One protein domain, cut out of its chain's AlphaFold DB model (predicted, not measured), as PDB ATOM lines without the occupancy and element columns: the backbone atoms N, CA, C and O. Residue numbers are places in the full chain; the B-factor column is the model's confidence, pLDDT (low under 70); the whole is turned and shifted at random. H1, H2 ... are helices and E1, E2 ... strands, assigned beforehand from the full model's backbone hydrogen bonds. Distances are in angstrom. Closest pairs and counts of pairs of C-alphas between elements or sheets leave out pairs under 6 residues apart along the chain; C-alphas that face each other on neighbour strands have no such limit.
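Overview. This is residues 7 to 78 of the 124 residues of the protein "uncharacterized protein C22orf15-like isoform X3" of Salmo salar (UniProt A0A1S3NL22). A small antiparallel sheet of three strands stands like a wall between two unlike parts: beyond E3, H4 packs on the sheet with its residues 69 to 76, while beyond E1 the chain makes a wide, loose loop with the one-turn helices H1 and H2. Residues 23 to 28, between H1 and H2, stick out. The printed part has 72 residues, with four named helices and three named strands in the order E1 H1 H2 E2 E3 H3 H4; the sheet order is E1 - E2 - E3, and the class is mixed, helices and strands. It is only just compact, close to loose, with a radius of gyration of the C-alphas of 12.9 A and spans of 35 by 31 by 18 A.

Arrangement. The inner strand E2, residues 39 to 45, has the edge strands E1, residues 7 to 11, and E3, residues 54 to 57, as antiparallel neighbours. E1 and E2 run at 137 degrees, with N 10 and O 40 within hydrogen-bond range at 2.9 A. E2 and E3 form a hairpin at 143 degrees, with N 43 and O 56 at 2.8 A. Outside the named strands, residues 16 to 17 pair antiparallel with residues 9 to 10 of E1. H4, residues 67 to 76, is on the sheet at a height of 8.4 A, but only just over none of its strands, with two C-alphas falling on each; its closest C-alphas to E3 are those of Leu 73 and Tyr 55, 5.8 A. H3, residues 62 to 65, is not on the sheet and touches H4 only at the corner, closest at the C-alphas of Ser 63 and Ala 70, 5.6 A. H1, residues 19 to 22, only grazes the sheet; the C-alphas of Leu 19 and Asp 8 of E1 are 5.3 A apart. H2, residues 29 to 32, is not on the sheet and is close to but not clearly touching H1, with the C-alphas of Leu 19 and Ala 29 at 7.6 A. Every O i to N i+4 pair of H4 is within hydrogen-bond range; H1, H2 and H3 are too short for such a pair.

Along the chain. E2 measures 18.6 A from first to last C-alpha, E1 13.7 A, E3 9.9 A and H4 14.4 A; H1, H2 and H3 have 4 residues each. C-alpha 7, where E1 begins, is at (37.161, -35.783, 21.986), C-alpha 39 of E2 at (25.997, -37.233, 16.530), and C-alpha 76, where H4 ends, at (29.621, -47.209, 29.389).

Size, cuts and confidence. The two C-alphas farthest apart are those of Arg 36 and Thr 50, 38.2 A. The printed part has no cut, and no link is long. The mean pLDDT of the printed part is 89.1; residues 48 to 51 are under 70.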
ATOM      1  N   VAL A   7      38.486 -36.249  22.378       92.56
ATOM      2  CA  VAL A   7      37.161 -35.783  21.986       92.56
ATOM      3  C   VAL A   7      36.740 -36.567  20.759       92.56
ATOM      4  O   VAL A   7      37.448 -36.555  19.758       92.56
ATOM      5  N   ASP A   8      35.580 -37.204  20.851       94.19
ATOM      6  CA  ASP A   8      35.030 -38.071  19.816       94.19
ATOM      7  C   ASP A   8      33.548 -37.762  19.580       94.19
ATOM      8  O   ASP A   8      32.930 -36.945  20.278       94.19
ATOM      9  N   LEU A   9      32.971 -38.416  18.575       94.50
ATOM     10  CA  LEU A   9      31.547 -38.344  18.273       94.50
ATOM     11  C   LEU A   9      30.866 -39.650  18.666       94.50
ATOM     12  O   LEU A   9      31.416 -40.729  18.472       94.50
ATOM     13  N   MET A  10      29.642 -39.560  19.176       94.12
ATOM     14  CA  MET A  10      28.792 -40.721  19.421       94.12
ATOM     15  C   MET A  10      27.444 -40.530  18.748       94.12
ATOM     16  O   MET A  10      26.849 -39.455  18.846       94.12
ATOM     17  N   ASP A  11      26.964 -41.558  18.059       92.62
ATOM     18  CA  ASP A  11      25.627 -41.528  17.481       92.62
ATOM     19  C   ASP A  11      24.541 -41.832  18.530       92.62
ATOM     20  O   ASP A  11      24.812 -42.196  19.676       92.62
ATOM     21  N   ARG A  12      23.270 -41.678  18.146       87.31
ATOM     22  CA  ARG A  12      22.132 -41.927  19.052       87.31
ATOM     23  C   ARG A  12      21.982 -43.385  19.495       87.31
ATOM     24  O   ARG A  12      21.266 -43.636  20.459       87.31
ATOM     25  N   THR A  13      22.612 -44.327  18.799       87.69
ATOM     26  CA  THR A  13      22.599 -45.755  19.150       87.69
ATOM     27  C   THR A  13      23.705 -46.117  20.142       87.69
ATOM     28  O   THR A  13      23.661 -47.194  20.736       87.69
ATOM     29  N   GLY A  14      24.654 -45.202  20.374       88.44
ATOM     30  CA  GLY A  14      25.812 -45.414  21.237       88.44
ATOM     31  C   GLY A  14      27.076 -45.829  20.484       88.44
ATOM     32  O   GLY A  14      28.061 -46.190  21.127       88.44
ATOM     33  N   GLU A  15      27.069 -45.792  19.149       92.44
ATOM     34  CA  GLU A  15      28.243 -46.120  18.339       92.44
ATOM     35  C   GLU A  15      29.233 -44.953  18.342       92.44
ATOM     36  O   GLU A  15      28.861 -43.797  18.118       92.44
ATOM     37  N   LEU A  16      30.502 -45.261  18.617       93.00
ATOM     38  CA  LEU A  16      31.580 -44.282  18.704       93.00
ATOM     39  C   LEU A  16      32.247 -44.083  17.339       93.00
ATOM     40  O   LEU A  16      32.668 -45.046  16.703       93.00
ATOM     41  N   VAL A  17      32.424 -42.825  16.944       94.56
ATOM     42  CA  VAL A  17      33.266 -42.408  15.820       94.56
ATOM     43  C   VAL A  17      34.516 -41.748  16.393       94.56
ATOM     44  O   VAL A  17      34.458 -40.650  16.954       94.56
ATOM     45  N   ASN A  18      35.640 -42.454  16.269       92.00
ATOM     46  CA  ASN A  18      36.908 -42.092  16.889       92.00
ATOM     47  C   ASN A  18      37.678 -41.081  16.028       92.00
ATOM     48  O   ASN A  18      38.403 -41.450  15.104       92.00
ATOM     49  N   LEU A  19      37.526 -39.794  16.322       89.69
ATOM     50  CA  LEU A  19      38.196 -38.716  15.599       89.69
ATOM     51  C   LEU A  19      39.716 -38.786  15.763       89.69
ATOM     52  O   LEU A  19      40.449 -38.422  14.841       89.69
ATOM     53  N   SER A  20      40.197 -39.294  16.903       86.56
ATOM     54  CA  SER A  20      41.636 -39.382  17.177       86.56
ATOM     55  C   SER A  20      42.380 -40.316  16.211       86.56
ATOM     56  O   SER A  20      43.548 -40.079  15.905       86.56
ATOM     57  N   GLU A  21      41.705 -41.325  15.649       87.44
ATOM     58  CA  GLU A  21      42.305 -42.244  14.669       87.44
ATOM     59  C   GLU A  21      42.688 -41.551  13.360       87.44
ATOM     60  O   GLU A  21      43.635 -41.968  12.690       87.44
ATOM     61  N   LYS A  22      41.974 -40.482  12.997       89.00
ATOM     62  CA  LYS A  22      42.184 -39.742  11.747       89.00
ATOM     63  C   LYS A  22      42.584 -38.286  11.958       89.00
ATOM     64  O   LYS A  22      42.576 -37.525  10.997       89.00
ATOM     65  N   GLU A  23      43.014 -37.903  13.159       87.38
ATOM     66  CA  GLU A  23      43.388 -36.519  13.489       87.38
ATOM     67  C   GLU A  23      44.442 -35.936  12.528       87.38
ATOM     68  O   GLU A  23      44.393 -34.763  12.171       87.38
ATOM     69  N   LYS A  24      45.387 -36.768  12.075       91.00
ATOM     70  CA  LYS A  24      46.463 -36.372  11.149       91.00
ATOM     71  C   LYS A  24      46.135 -36.624   9.676       91.00
ATOM     72  O   LYS A  24      46.983 -36.391   8.814       91.00
ATOM     73  N   SER A  25      44.954 -37.160   9.384       91.50
ATOM     74  CA  SER A  25      44.528 -37.452   8.019       91.50
ATOM     75  C   SER A  25      44.077 -36.178   7.308       91.50
ATOM     76  O   SER A  25      43.543 -35.263   7.928       91.50
ATOM     77  N   MET A  26      44.249 -36.135   5.986       92.62
ATOM     78  CA  MET A  26      43.623 -35.112   5.135       92.62
ATOM     79  C   MET A  26      42.209 -35.511   4.682       92.62
ATOM     80  O   MET A  26      41.536 -34.741   4.000       92.62
ATOM     81  N   GLU A  27      41.760 -36.723   5.019       90.62
ATOM     82  CA  GLU A  27      40.414 -37.191   4.695       90.62
ATOM     83  C   GLU A  27      39.348 -36.388   5.445       90.62
ATOM     84  O   GLU A  27      39.521 -35.983   6.594       90.62
ATOM     85  N   GLN A  28      38.198 -36.192   4.803       89.88
ATOM     86  CA  GLN A  28      37.070 -35.531   5.446       89.88
ATOM     87  C   GLN A  28      36.484 -36.417   6.552       89.88
ATOM     88  O   GLN A  28      36.249 -37.609   6.338       89.88
ATOM     89  N   ALA A  29      36.146 -35.818   7.697       86.19
ATOM     90  CA  ALA A  29      35.488 -36.515   8.808       86.19
ATOM     91  C   ALA A  29      34.147 -37.152   8.401       86.19
ATOM     92  O   ALA A  29      33.760 -38.182   8.946       86.19
ATOM     93  N   SER A  30      33.476 -36.595   7.387       90.00
ATOM     94  CA  SER A  30      32.256 -37.155   6.794       90.00
ATOM     95  C   SER A  30      32.430 -38.593   6.300       90.00
ATOM     96  O   SER A  30      31.468 -39.349   6.326       90.00
ATOM     97  N   SER A  31      33.643 -39.004   5.912       91.44
ATOM     98  CA  SER A  31      33.935 -40.386   5.505       91.44
ATOM     99  C   SER A  31      33.790 -41.403   6.643       91.44
ATOM    100  O   SER A  31      33.571 -42.584   6.386       91.44
ATOM    101  N   MET A  32      33.889 -40.951   7.896       90.94
ATOM    102  CA  MET A  32      33.720 -41.773   9.100       90.94
ATOM    103  C   MET A  32      32.282 -41.742   9.629       90.94
ATOM    104  O   MET A  32      31.968 -42.409  10.613       90.94
ATOM    105  N   MET A  33      31.412 -40.937   9.015       91.94
ATOM    106  CA  MET A  33      30.068 -40.659   9.500       91.94
ATOM    107  C   MET A  33      29.025 -41.202   8.523       91.94
ATOM    108  O   MET A  33      29.139 -41.085   7.307       91.94
ATOM    109  N   LYS A  34      27.950 -41.761   9.070       92.81
ATOM    110  CA  LYS A  34      26.765 -42.188   8.318       92.81
ATOM    111  C   LYS A  34      25.918 -40.979   7.903       92.81
ATOM    112  O   LYS A  34      25.686 -40.073   8.710       92.81
ATOM    113  N   GLU A  35      25.427 -40.986   6.663       92.12
ATOM    114  CA  GLU A  35      24.568 -39.930   6.111       92.12
ATOM    115  C   GLU A  35      23.265 -39.798   6.917       92.12
ATOM    116  O   GLU A  35      22.650 -40.797   7.278       92.12
ATOM    117  N   ARG A  36      22.813 -38.562   7.179       91.88
ATOM    118  CA  ARG A  36      21.551 -38.252   7.894       91.88
ATOM    119  C   ARG A  36      21.476 -38.765   9.338       91.88
ATOM    120  O   ARG A  36      20.395 -38.782   9.925       91.88
ATOM    121  N   HIS A  37      22.607 -39.123   9.938       91.06
ATOM    122  CA  HIS A  37      22.683 -39.437  11.361       91.06
ATOM    123  C   HIS A  37      22.981 -38.196  12.205       91.06
ATOM    124  O   HIS A  37      23.637 -37.250  11.774       91.06
ATOM    125  N   SER A  38      22.480 -38.215  13.440       90.19
ATOM    126  CA  SER A  38      22.797 -37.213  14.457       90.19
ATOM    127  C   SER A  38      23.873 -37.746  15.390       90.19
ATOM    128  O   SER A  38      23.736 -38.856  15.909       90.19
ATOM    129  N   TYR A  39      24.881 -36.919  15.648       92.88
ATOM    130  CA  TYR A  39      25.997 -37.233  16.530       92.88
ATOM    131  C   TYR A  39      26.092 -36.206  17.650       92.88
ATOM    132  O   TYR A  39      25.732 -35.040  17.474       92.88
ATOM    133  N   VAL A  40      26.595 -36.644  18.795       93.50
ATOM    134  CA  VAL A  40      26.885 -35.801  19.952       93.50
ATOM    135  C   VAL A  40      28.382 -35.842  20.213       93.50
ATOM    136  O   VAL A  40      28.992 -36.909  20.201       93.50
ATOM    137  N   LEU A  41      28.966 -34.674  20.466       94.50
ATOM    138  CA  LEU A  41      30.345 -34.567  20.923       94.50
ATOM    139  C   LEU A  41      30.476 -35.084  22.356       94.50
ATOM    140  O   LEU A  41      29.736 -34.670  23.258       94.50
ATOM    141  N   ILE A  42      31.463 -35.941  22.570       94.69
ATOM    142  CA  ILE A  42      31.784 -36.498  23.875       94.69
ATOM    143  C   ILE A  42      33.267 -36.315  24.171       94.69
ATOM    144  O   ILE A  42      34.117 -36.385  23.287       94.69
ATOM    145  N   ARG A  43      33.581 -36.094  25.442       93.81
ATOM    146  CA  ARG A  43      34.930 -36.225  25.972       93.81
ATOM    147  C   ARG A  43      35.070 -37.598  26.597       93.81
ATOM    148  O   ARG A  43      34.249 -38.008  27.417       93.81
ATOM    149  N   ILE A  44      36.143 -38.272  26.242       92.25
ATOM    150  CA  ILE A  44      36.542 -39.530  26.834       92.25
ATOM    151  C   ILE A  44      37.676 -39.243  27.805       92.25
ATOM    152  O   ILE A  44      38.768 -38.872  27.384       92.25
ATOM    153  N   CYS A  45      37.420 -39.445  29.093       90.75
ATOM    154  CA  CYS A  45      38.446 -39.376  30.125       90.75
ATOM    155  C   CYS A  45      38.939 -40.794  30.422       90.75
ATOM    156  O   CYS A  45      38.149 -41.666  30.802       90.75
ATOM    157  N   ARG A  46      40.236 -41.035  30.230       84.75
ATOM    158  CA  ARG A  46      40.865 -42.326  30.529       84.75
ATOM    159  C   ARG A  46      41.376 -42.285  31.967       84.75
ATOM    160  O   ARG A  46      42.264 -41.496  32.271       84.75
ATOM    161  N   GLY A  47      40.784 -43.094  32.844       72.31
ATOM    162  CA  GLY A  47      41.241 -43.224  34.226       72.31
ATOM    163  C   GLY A  47      42.604 -43.915  34.319       72.31
ATOM    164  O   GLY A  47      42.999 -44.683  33.436       72.31
ATOM    165  N   ASP A  48      43.335 -43.644  35.397       68.94
ATOM    166  CA  ASP A  48      44.620 -44.263  35.707       68.94
ATOM    167  C   ASP A  48      44.420 -45.626  36.389       68.94
ATOM    168  O   ASP A  48      44.514 -45.793  37.598       68.94
ATOM    169  N   GLY A  49      44.138 -46.646  35.581       64.75
ATOM    170  CA  GLY A  49      44.240 -48.060  35.965       64.75
ATOM    171  C   GLY A  49      43.118 -48.609  36.855       64.75
ATOM    172  O   GLY A  49      42.644 -49.711  36.590       64.75
ATOM    173  N   THR A  50      42.667 -47.878  37.880       65.38
ATOM    174  CA  THR A  50      41.581 -48.320  38.778       65.38
ATOM    175  C   THR A  50      40.218 -47.751  38.406       65.38
ATOM    176  O   THR A  50      39.195 -48.386  38.660       65.38
ATOM    177  N   GLU A  51      40.187 -46.570  37.788       68.94
ATOM    178  CA  GLU A  51      38.960 -45.979  37.262       68.94
ATOM    179  C   GLU A  51      38.800 -46.358  35.785       68.94
ATOM    180  O   GLU A  51      39.705 -46.175  34.972       68.94
ATOM    181  N   GLY A  52      37.647 -46.933  35.435       77.75
ATOM    182  CA  GLY A  52      37.312 -47.225  34.043       77.75
ATOM    183  C   GLY A  52      37.200 -45.953  33.197       77.75
ATOM    184  O   GLY A  52      37.153 -44.834  33.705       77.75
ATOM    185  N   GLN A  53      37.121 -46.127  31.880       86.56
ATOM    186  CA  GLN A  53      36.918 -45.023  30.945       86.56
ATOM    187  C   GLN A  53      35.586 -44.314  31.216       86.56
ATOM    188  O   GLN A  53      34.543 -44.959  31.323       86.56
ATOM    189  N   LYS A  54      35.614 -42.982  31.306       90.50
ATOM    190  CA  LYS A  54      34.423 -42.153  31.509       90.50
ATOM    191  C   LYS A  54      34.072 -41.420  30.224       90.50
ATOM    192  O   LYS A  54      34.920 -40.762  29.626       90.50
ATOM    193  N   TYR A  55      32.803 -41.479  29.851       92.38
ATOM    194  CA  TYR A  55      32.259 -40.795  28.687       92.38
ATOM    195  C   TYR A  55      31.412 -39.616  29.157       92.38
ATOM    196  O   TYR A  55      30.372 -39.785  29.798       92.38
ATOM    197  N   VAL A  56      31.887 -38.406  28.876       92.50
ATOM    198  CA  VAL A  56      31.271 -37.154  29.316       92.50
ATOM    199  C   VAL A  56      30.679 -36.442  28.105       92.50
ATOM    200  O   VAL A  56      31.432 -36.030  27.222       92.50
ATOM    201  N   PRO A  57      29.351 -36.265  28.033       93.38
ATOM    202  CA  PRO A  57      28.756 -35.500  26.952       93.38
ATOM    203  C   PRO A  57      29.144 -34.027  27.057       93.38
ATOM    204  O   PRO A  57      29.138 -33.451  28.143       93.38
ATOM    205  N   LEU A  58      29.454 -33.413  25.914       93.81
ATOM    206  CA  LEU A  58      29.741 -31.977  25.820       93.81
ATOM    207  C   LEU A  58      28.487 -31.150  25.488       93.81
ATOM    208  O   LEU A  58      28.570 -29.944  25.274       93.81
ATOM    209  N   LEU A  59      27.320 -31.799  25.456       91.00
ATOM    210  CA  LEU A  59      26.021 -31.169  25.268       91.00
ATOM    211  C   LEU A  59      25.329 -30.968  26.626       91.00
ATOM    212  O   LEU A  59      25.000 -31.943  27.301       91.00
ATOM    213  N   ASN A  60      25.070 -29.708  26.995       88.38
ATOM    214  CA  ASN A  60      24.542 -29.327  28.316       88.38
ATOM    215  C   ASN A  60      23.209 -29.998  28.680       88.38
ATOM    216  O   ASN A  60      23.008 -30.391  29.825       88.38
ATOM    217  N   ASP A  61      22.306 -30.156  27.712       89.31
ATOM    218  CA  ASP A  61      20.948 -30.660  27.937       89.31
ATOM    219  C   ASP A  61      20.730 -32.065  27.357       89.31
ATOM    220  O   ASP A  61      19.599 -32.429  27.027       89.31
ATOM    221  N   LEU A  62      21.788 -32.881  27.249       90.31
ATOM    222  CA  LEU A  62      21.675 -34.221  26.656       90.31
ATOM    223  C   LEU A  62      20.596 -35.076  27.336       90.31
ATOM    224  O   LEU A  62      19.852 -35.784  26.665       90.31
ATOM    225  N   SER A  63      20.467 -34.977  28.660       89.56
ATOM    226  CA  SER A  63      19.447 -35.703  29.427       89.56
ATOM    227  C   SER A  63      18.011 -35.299  29.081       89.56
ATOM    228  O   SER A  63      17.098 -36.088  29.305       89.56
ATOM    229  N   LYS A  64      17.801 -34.095  28.538       90.81
ATOM    230  CA  LYS A  64      16.489 -33.613  28.087       90.81
ATOM    231  C   LYS A  64      16.250 -33.931  26.614       90.81
ATOM    232  O   LYS A  64      15.135 -34.278  26.247       90.81
ATOM    233  N   SER A  65      17.276 -33.794  25.771       88.69
ATOM    234  CA  SER A  65      17.143 -33.962  24.319       88.69
ATOM    235  C   SER A  65      17.230 -35.416  23.859       88.69
ATOM    236  O   SER A  65      16.709 -35.761  22.800       88.69
ATOM    237  N   SER A  66      17.967 -36.258  24.585       88.44
ATOM    238  CA  SER A  66      18.232 -37.660  24.234       88.44
ATOM    239  C   SER A  66      18.512 -38.473  25.507       88.44
ATOM    240  O   SER A  66      19.659 -38.864  25.755       88.44
ATOM    241  N   PRO A  67      17.486 -38.695  26.352       90.94
ATOM    242  CA  PRO A  67      17.637 -39.421  27.612       90.94
ATOM    243  C   PRO A  67      18.195 -40.836  27.411       90.94
ATOM    244  O   PRO A  67      19.002 -41.290  28.223       90.94
ATOM    245  N   GLU A  68      17.860 -41.499  26.303       91.25
ATOM    246  CA  GLU A  68      18.358 -42.837  25.963       91.25
ATOM    247  C   GLU A  68      19.886 -42.842  25.818       91.25
ATOM    248  O   GLU A  68      20.574 -43.698  26.375       91.25
ATOM    249  N   LEU A  69      20.443 -41.838  25.133       90.81
ATOM    250  CA  LEU A  69      21.890 -41.709  24.957       90.81
ATOM    251  C   LEU A  69      22.589 -41.361  26.280       90.81
ATOM    252  O   LEU A  69      23.678 -41.863  26.560       90.81
ATOM    253  N   ALA A  70      21.956 -40.548  27.130       92.12
ATOM    254  CA  ALA A  70      22.480 -40.262  28.465       92.12
ATOM    255  C   ALA A  70      22.585 -41.539  29.327       92.12
ATOM    256  O   ALA A  70      23.563 -41.711  30.064       92.12
ATOM    257  N   GLU A  71      21.620 -42.458  29.216       92.06
ATOM    258  CA  GLU A  71      21.687 -43.763  29.882       92.06
ATOM    259  C   GLU A  71      22.811 -44.644  29.335       92.06
ATOM    260  O   GLU A  71      23.546 -45.247  30.123       92.06
ATOM    261  N   VAL A  72      22.980 -44.693  28.011       91.94
ATOM    262  CA  VAL A  72      24.073 -45.437  27.367       91.94
ATOM    263  C   VAL A  72      25.430 -44.948  27.877       91.94
ATOM    264  O   VAL A  72      26.218 -45.749  28.382       91.94
ATOM    265  N   LEU A  73      25.680 -43.635  27.862       91.62
ATOM    266  CA  LEU A  73      26.935 -43.051  28.357       91.62
ATOM    267  C   LEU A  73      27.192 -43.375  29.836       91.62
ATOM    268  O   LEU A  73      28.329 -43.653  30.237       91.62
ATOM    269  N   LYS A  74      26.137 -43.379  30.658       91.06
ATOM    270  CA  LYS A  74      26.229 -43.731  32.081       91.06
ATOM    271  C   LYS A  74      26.642 -45.189  32.284       91.06
ATOM    272  O   LYS A  74      27.471 -45.449  33.164       91.06
ATOM    273  N   LYS A  75      26.081 -46.110  31.491       90.25
ATOM    274  CA  LYS A  75      26.430 -47.542  31.502       90.25
ATOM    275  C   LYS A  75      27.868 -47.759  31.041       90.25
ATOM    276  O   LYS A  75      28.635 -48.401  31.754       90.25
ATOM    277  N   LEU A  76      28.257 -47.139  29.925       88.25
ATOM    278  CA  LEU A  76      29.621 -47.209  29.389       88.25
ATOM    279  C   LEU A  76      30.666 -46.672  30.374       88.25
ATOM    280  O   LEU A  76      31.754 -47.226  30.476       88.25
ATOM    281  N   SER A  77      30.320 -45.640  31.146       88.12
ATOM    282  CA  SER A  77      31.212 -45.071  32.165       88.12
ATOM    283  C   SER A  77      31.310 -45.902  33.454       88.12
ATOM    284  O   SER A  77      32.120 -45.587  34.322       88.12
ATOM    285  N   ASN A  78      30.447 -46.907  33.653       85.31
ATOM    286  CA  ASN A  78      30.400 -47.728  34.872       85.31
ATOM    287  C   ASN A  78      30.063 -49.204  34.563       85.31
ATOM    288  O   ASN A  78      29.097 -49.734  35.126       85.31
TER     289      ASN A  78